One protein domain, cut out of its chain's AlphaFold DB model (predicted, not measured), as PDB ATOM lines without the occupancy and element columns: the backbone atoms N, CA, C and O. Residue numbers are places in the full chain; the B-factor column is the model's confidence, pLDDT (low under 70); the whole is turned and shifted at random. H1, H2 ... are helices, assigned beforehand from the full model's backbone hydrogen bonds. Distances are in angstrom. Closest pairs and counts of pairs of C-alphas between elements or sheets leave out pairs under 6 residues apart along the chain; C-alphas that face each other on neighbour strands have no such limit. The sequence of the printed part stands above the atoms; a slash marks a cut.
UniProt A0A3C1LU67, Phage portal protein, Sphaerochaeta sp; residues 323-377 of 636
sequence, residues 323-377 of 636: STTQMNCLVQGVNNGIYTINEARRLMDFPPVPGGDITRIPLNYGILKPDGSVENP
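What this domain is: This is residues 323 to 377 of the 636 residues of the protein "Phage portal protein" of Sphaerochaeta sp (UniProt A0A3C1LU67). The domain has little regular structure: the longest helix, H1, and the short H2, which folds back beside it, make one end, and a long tail without named elements, residues 348 to 377, runs past H2 and away to the other end, where it doubles back on itself. The printed part has 55 residues, with two named helices, H1 then H2, holding 20 of them, and no named strand; the class is all helix. It is only just loose, close to compact, with a radius of gyration of the C-alphas of 12.3 A, and elongated, spanning 35 by 23 by 14 A.

How they stand to each other: H1, residues 323 to 335, and H2, residues 341 to 347, form a helical hairpin with a tight link of 5 residues. They only just touch, with 3 pairs of C-alphas within 8 A, H1 with residues 330 to 334 alone; the closest C-alphas, of Leu 330 and Ala 344, are 5.9 A apart. They run opposite ways at a shallow tilt of 31 degrees. In both, every O i to N i+4 pair is within hydrogen-bond range.

Where its parts are: H1 begins with C-alpha 323 at (24.694, 25.279, 82.814) and is 17.8 A long from first to last C-alpha. H2, 10.0 A long, ends with C-alpha 347 at (14.166, 20.876, 85.005).

The domain as a whole: The C-alphas farthest apart, of Ser 323 and Asp 371, are 36.8 A apart. The printed part has no cut. Its mean pLDDT is 73.8, with residue 323 and residues 362 to 377 under 70.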
ATOM      1  N   SER A 323      25.478  24.786  81.675       67.38
ATOM      2  CA  SER A 323      24.694  25.279  82.814       67.38
ATOM      3  C   SER A 323      24.354  26.768  82.713       67.38
ATOM      4  O   SER A 323      23.306  27.181  83.203       67.38
ATOM      5  N   THR A 324      25.206  27.570  82.066       72.81
ATOM      6  CA  THR A 324      24.996  29.012  81.882       72.81
ATOM      7  C   THR A 324      23.869  29.271  80.889       72.81
ATOM      8  O   THR A 324      22.910  29.970  81.211       72.81
ATOM      9  N   THR A 325      23.927  28.652  79.710       71.19
ATOM     10  CA  THR A 325      22.873  28.747  78.690       71.19
ATOM     11  C   THR A 325      21.560  28.178  79.215       71.19
ATOM     12  O   THR A 325      20.518  28.814  79.078       71.19
ATOM     13  N   GLN A 326      21.605  27.032  79.901       73.50
ATOM     14  CA  GLN A 326      20.425  26.435  80.516       73.50
ATOM     15  C   GLN A 326      19.792  27.368  81.556       73.50
ATOM     16  O   GLN A 326      18.581  27.587  81.519       73.50
ATOM     17  N   MET A 327      20.594  27.947  82.456       79.44
ATOM     18  CA  MET A 327      20.092  28.876  83.467       79.44
ATOM     19  C   MET A 327      19.516  30.139  82.822       79.44
ATOM     20  O   MET A 327      18.422  30.552  83.191       79.44
ATOM     21  N   ASN A 328      20.178  30.704  81.810       81.12
ATOM     22  CA  ASN A 328      19.684  31.878  81.090       81.12
ATOM     23  C   ASN A 328      18.339  31.604  80.397       81.12
ATOM     24  O   ASN A 328      17.410  32.400  80.530       81.12
ATOM     25  N   CYS A 329      18.192  30.456  79.727       78.88
ATOM     26  CA  CYS A 329      16.924  30.046  79.120       78.88
ATOM     27  C   CYS A 329      15.817  29.854  80.166       78.88
ATOM     28  O   CYS A 329      14.687  30.291  79.950       78.88
ATOM     29  N   LEU A 330      16.123  29.224  81.305       83.31
ATOM     30  CA  LEU A 330      15.158  29.021  82.388       83.31
ATOM     31  C   LEU A 330      14.753  30.343  83.046       83.31
ATOM     32  O   LEU A 330      13.568  30.554  83.284       83.31
ATOM     33  N   VAL A 331      15.702  31.247  83.294       83.50
ATOM     34  CA  VAL A 331      15.439  32.583  83.845       83.50
ATOM     35  C   VAL A 331      14.539  33.377  82.902       83.50
ATOM     36  O   VAL A 331      13.534  33.925  83.349       83.50
ATOM     37  N   GLN A 332      14.832  33.391  81.600       82.31
ATOM     38  CA  GLN A 332      13.974  34.043  80.608       82.31
ATOM     39  C   GLN A 332      12.591  33.390  80.534       82.31
ATOM     40  O   GLN A 332      11.584  34.092  80.517       82.31
ATOM     41  N   GLY A 333      12.521  32.058  80.541       83.06
ATOM     42  CA  GLY A 333      11.254  31.331  80.515       83.06
ATOM     43  C   GLY A 333      10.394  31.593  81.753       83.06
ATOM     44  O   GLY A 333       9.188  31.771  81.624       83.06
ATOM     45  N   VAL A 334      10.998  31.687  82.939       86.12
ATOM     46  CA  VAL A 334      10.286  32.039  84.178       86.12
ATOM     47  C   VAL A 334       9.857  33.501  84.181       86.12
ATOM     48  O   VAL A 334       8.730  33.805  84.563       86.12
ATOM     49  N   ASN A 335      10.728  34.414  83.748       81.25
ATOM     50  CA  ASN A 335      10.412  35.839  83.706       81.25
ATOM     51  C   ASN A 335       9.302  36.141  82.699       81.25
ATOM     52  O   ASN A 335       8.452  36.970  82.983       81.25
ATOM     53  N   ASN A 336       9.266  35.437  81.568       80.81
ATOM     54  CA  ASN A 336       8.260  35.633  80.524       80.81
ATOM     55  C   ASN A 336       6.993  34.782  80.725       80.81
ATOM     56  O   ASN A 336       6.148  34.736  79.837       80.81
ATOM     57  N   GLY A 337       6.860  34.084  81.858       77.06
ATOM     58  CA  GLY A 337       5.675  33.284  82.176       77.06
ATOM     59  C   GLY A 337       5.504  31.996  81.363       77.06
ATOM     60  O   GLY A 337       4.415  31.432  81.344       77.06
ATOM     61  N   ILE A 338       6.562  31.510  80.706       80.81
ATOM     62  CA  ILE A 338       6.589  30.218  79.995       80.81
ATOM     63  C   ILE A 338       6.698  29.060  80.989       80.81
ATOM     64  O   ILE A 338       6.062  28.025  80.811       80.81
ATOM     65  N   TYR A 339       7.512  29.239  82.030       83.06
ATOM     66  CA  TYR A 339       7.654  28.284  83.119       83.06
ATOM     67  C   TYR A 339       7.226  28.922  84.432       83.06
ATOM     68  O   TYR A 339       7.570  30.060  84.749       83.06
ATOM     69  N   THR A 340       6.549  28.145  85.260       87.75
ATOM     70  CA  THR A 340       6.474  28.421  86.690       87.75
ATOM     71  C   THR A 340       7.848  28.185  87.331       87.75
ATOM     72  O   THR A 340       8.708  27.465  86.807       87.75
ATOM     73  N   ILE A 341       8.082  28.770  88.506       83.81
ATOM     74  CA  ILE A 341       9.339  28.582  89.246       83.81
ATOM     75  C   ILE A 341       9.565  27.092  89.548       83.81
ATOM     76  O   ILE A 341      10.684  26.597  89.429       83.81
ATOM     77  N   ASN A 342       8.513  26.350  89.900       84.75
ATOM     78  CA  ASN A 342       8.595  24.924  90.207       84.75
ATOM     79  C   ASN A 342       8.774  24.052  88.962       84.75
ATOM     80  O   ASN A 342       9.348  22.970  89.076       84.75
ATOM     81  N   GLU A 343       8.337  24.485  87.781       82.88
ATOM     82  CA  GLU A 343       8.672  23.811  86.520       82.88
ATOM     83  C   GLU A 343      10.148  24.001  86.165       82.88
ATOM     84  O   GLU A 343      10.836  23.019  85.883       82.88
ATOM     85  N   ALA A 344      10.676  25.222  86.281       85.56
ATOM     86  CA  ALA A 344      12.096  25.485  86.048       85.56
ATOM     87  C   ALA A 344      13.003  24.762  87.063       85.56
ATOM     88  O   ALA A 344      14.011  24.165  86.688       85.56
ATOM     89  N   ARG A 345      12.621  24.739  88.348       84.94
ATOM     90  CA  ARG A 345      13.336  23.985  89.394       84.94
ATOM     91  C   ARG A 345      13.312  22.483  89.141       84.94
ATOM     92  O   ARG A 345      14.334  21.835  89.333       84.94
ATOM     93  N   ARG A 346      12.194  21.944  88.646       82.50
ATOM     94  CA  ARG A 346      12.097  20.535  88.238       82.50
ATOM     95  C   ARG A 346      13.044  20.199  87.088       82.50
ATOM     96  O   ARG A 346      13.657  19.141  87.121       82.50
ATOM     97  N   LEU A 347      13.212  21.087  86.105       77.81
ATOM     98  CA  LEU A 347      14.166  20.876  85.005       77.81
ATOM     99  C   LEU A 347      15.630  20.797  85.487       77.81
ATOM    100  O   LEU A 347      16.441  20.105  84.860       77.81
ATOM    101  N   MET A 348      15.927  21.457  86.611       78.69
ATOM    102  CA  MET A 348      17.222  21.465  87.306       78.69
ATOM    103  C   MET A 348      17.330  20.426  88.434       78.69
ATOM    104  O   MET A 348      18.291  20.465  89.198       78.69
ATOM    105  N   ASP A 349      16.352  19.523  88.569       80.44
ATOM    106  CA  ASP A 349      16.305  18.507  89.627       80.44
ATOM    107  C   ASP A 349      16.341  19.101  91.064       80.44
ATOM    108  O   ASP A 349      16.772  18.456  92.020       80.44
ATOM    109  N   PHE A 350      15.849  20.334  91.245       81.94
ATOM    110  CA  PHE A 350      15.727  20.990  92.550       81.94
ATOM    111  C   PHE A 350      14.372  20.722  93.220       81.94
ATOM    112  O   PHE A 350      13.343  20.651  92.538       81.94
ATOM    113  N   PRO A 351      14.320  20.651  94.568       83.25
ATOM    114  CA  PRO A 351      13.061  20.485  95.285       83.25
ATOM    115  C   PRO A 351      12.125  21.680  95.028       83.25
ATOM    116  O   PRO A 351      12.611  22.819  94.926       83.25
ATOM    117  N   PRO A 352      10.801  21.458  94.924       89.44
ATOM    118  CA  PRO A 352       9.836  22.530  94.712       89.44
ATOM    119  C   PRO A 352       9.807  23.482  95.911       89.44
ATOM    120  O   PRO A 352      10.138  23.106  97.035       89.44
ATOM    121  N   VAL A 353       9.392  24.721  95.667       85.00
ATOM    122  CA  VAL A 353       9.183  25.737  96.703       85.00
ATOM    123  C   VAL A 353       7.698  26.102  96.798       85.00
ATOM    124  O   VAL A 353       7.002  26.108  95.776       85.00
ATOM    125  N   PRO A 354       7.181  26.413  98.001       81.31
ATOM    126  CA  PRO A 354       5.813  26.899  98.159       81.31
ATOM    127  C   PRO A 354       5.548  28.144  97.295       81.31
ATOM    128  O   PRO A 354       6.387  29.038  97.228       81.31
ATOM    129  N   GLY A 355       4.399  28.192  96.612       76.25
ATOM    130  CA  GLY A 355       4.025  29.293  95.706       76.25
ATOM    131  C   GLY A 355       4.725  29.284  94.339       76.25
ATOM    132  O   GLY A 355       4.438  30.132  93.499       76.25
ATOM    133  N   GLY A 356       5.616  28.322  94.085       76.50
ATOM    134  CA  GLY A 356       6.386  28.242  92.846       76.50
ATOM    135  C   GLY A 356       5.626  27.710  91.630       76.50
ATOM    136  O   GLY A 356       6.170  27.786  90.537       76.50
ATOM    137  N   ASP A 357       4.406  27.191  91.784       80.19
ATOM    138  CA  ASP A 357       3.546  26.737  90.674       80.19
ATOM    139  C   ASP A 357       2.672  27.871  90.095       80.19
ATOM    140  O   ASP A 357       1.828  27.636  89.237       80.19
ATOM    141  N   ILE A 358       2.865  29.108  90.563       79.88
ATOM    142  CA  ILE A 358       2.194  30.300  90.036       79.88
ATOM    143  C   ILE A 358       3.062  30.895  88.922       79.88
ATOM    144  O   ILE A 358       4.240  31.197  89.135       79.88
ATOM    145  N   THR A 359       2.483  31.075  87.735       78.38
ATOM    146  CA  THR A 359       3.163  31.700  86.595       78.38
ATOM    147  C   THR A 359       3.463  33.164  86.899       78.38
ATOM    148  O   THR A 359       2.569  33.937  87.244       78.38
ATOM    149  N   ARG A 360       4.731  33.561  86.763       72.56
ATOM    150  CA  ARG A 360       5.132  34.965  86.854       72.56
ATOM    151  C   ARG A 360       4.854  35.652  85.527       72.56
ATOM    152  O   ARG A 360       5.313  35.186  84.494       72.56
ATOM    153  N   ILE A 361       4.129  36.763  85.569       72.88
ATOM    154  CA  ILE A 361       3.835  37.581  84.395       72.88
ATOM    155  C   ILE A 361       4.375  38.983  84.684       72.88
ATOM    156  O   ILE A 361       4.035  39.546  85.731       72.88
ATOM    157  N   PRO A 362       5.249  39.549  83.838       69.75
ATOM    158  CA  PRO A 362       5.793  40.871  84.101       69.75
ATOM    159  C   PRO A 362       4.698  41.940  84.041       69.75
ATOM    160  O   PRO A 362       3.927  42.005  83.085       69.75
ATOM    161  N   LEU A 363       4.647  42.809  85.053       61.19
ATOM    162  CA  LEU A 363       3.615  43.848  85.195       61.19
ATOM    163  C   LEU A 363       3.596  44.866  84.046       61.19
ATOM    164  O   LEU A 363       2.543  45.400  83.716       61.19
ATOM    165  N   ASN A 364       4.740  45.102  83.409       65.06
ATOM    166  CA  ASN A 364       4.880  45.901  82.190       65.06
ATOM    167  C   ASN A 364       4.226  45.251  80.953       65.06
ATOM    168  O   ASN A 364       3.864  45.962  80.017       65.06
ATOM    169  N   TYR A 365       4.034  43.929  80.955       59.69
ATOM    170  CA  TYR A 365       3.306  43.199  79.910       59.69
ATOM    171  C   TYR A 365       1.833  42.918  80.275       59.69
ATOM    172  O   TYR A 365       1.072  42.494  79.408       59.69
ATOM    173  N   GLY A 366       1.402  43.256  81.497       62.22
ATOM    174  CA  GLY A 366       0.036  43.062  81.995       62.22
ATOM    175  C   GLY A 366      -0.295  41.605  82.355       62.22
ATOM    176  O   GLY A 366       0.425  40.695  81.971       62.22
ATOM    177  N   ILE A 367      -1.369  41.403  83.131       55.72
ATOM    178  CA  ILE A 367      -1.660  40.199  83.963       55.72
ATOM    179  C   ILE A 367      -2.164  38.953  83.198       55.72
ATOM    180  O   ILE A 367      -2.214  38.993  82.010       55.72
ATOM    181  N   LEU A 368      -2.421  37.800  83.817       57.00
ATOM    182  CA  LEU A 368      -3.055  36.549  83.335       57.00
ATOM    183  C   LEU A 368      -4.321  36.239  84.159       57.00
ATOM    184  O   LEU A 368      -4.106  35.899  85.319       57.00
ATOM    185  N   LYS A 369      -5.583  36.356  83.723       69.38
ATOM    186  CA  LYS A 369      -6.772  36.052  84.573       69.38
ATOM    187  C   LYS A 369      -7.347  34.650  84.245       69.38
ATOM    188  O   LYS A 369      -6.890  34.019  83.300       69.38
ATOM    189  N   PRO A 370      -8.301  34.094  85.026       43.81
ATOM    190  CA  PRO A 370      -8.903  32.755  84.811       43.81
ATOM    191  C   PRO A 370      -9.911  32.687  83.658       43.81
ATOM    192  O   PRO A 370     -10.198  31.623  83.117       43.81
ATOM    193  N   ASP A 371     -10.425  33.848  83.281       49.62
ATOM    194  CA  ASP A 371     -11.010  34.138  81.972       49.62
ATOM    195  C   ASP A 371      -9.919  34.391  80.897       49.62
ATOM    196  O   ASP A 371     -10.222  34.767  79.770       49.62
ATOM    197  N   GLY A 372      -8.645  34.206  81.254       56.88
ATOM    198  CA  GLY A 372      -7.446  34.487  80.464       56.88
ATOM    199  C   GLY A 372      -6.898  35.916  80.574       56.88
ATOM    200  O   GLY A 372      -5.862  36.193  79.986       56.88
ATOM    201  N   SER A 373      -7.552  36.859  81.261       56.09
ATOM    202  CA  SER A 373      -7.346  38.296  80.994       56.09
ATOM    203  C   SER A 373      -6.207  39.039  81.714       56.09
ATOM    204  O   SER A 373      -5.874  38.866  82.881       56.09
ATOM    205  N   VAL A 374      -5.627  39.959  80.958       61.19
ATOM    206  CA  VAL A 374      -4.351  40.597  81.222       61.19
ATOM    207  C   VAL A 374      -4.544  42.072  81.497       61.19
ATOM    208  O   VAL A 374      -4.828  42.839  80.589       61.19
ATOM    209  N   GLU A 375      -4.426  42.491  82.748       56.34
ATOM    210  CA  GLU A 375      -4.567  43.895  83.133       56.34
ATOM    211  C   GLU A 375      -3.205  44.602  83.108       56.34
ATOM    212  O   GLU A 375      -2.279  44.184  83.806       56.34
ATOM    213  N   ASN A 376      -3.076  45.631  82.258       55.56
ATOM    214  CA  ASN A 376      -1.869  46.444  82.084       55.56
ATOM    215  C   ASN A 376      -2.113  47.867  82.649       55.56
ATOM    216  O   ASN A 376      -3.104  48.487  82.258       55.56
ATOM    217  N   PRO A 377      -1.253  48.419  83.530       48.28
ATOM    218  CA  PRO A 377      -1.550  49.638  84.300       48.28
ATOM    219  C   PRO A 377      -1.671  50.956  83.516       48.28
ATOM    220  O   PRO A 377      -2.091  51.957  84.092       48.28
TER     221      PRO A 377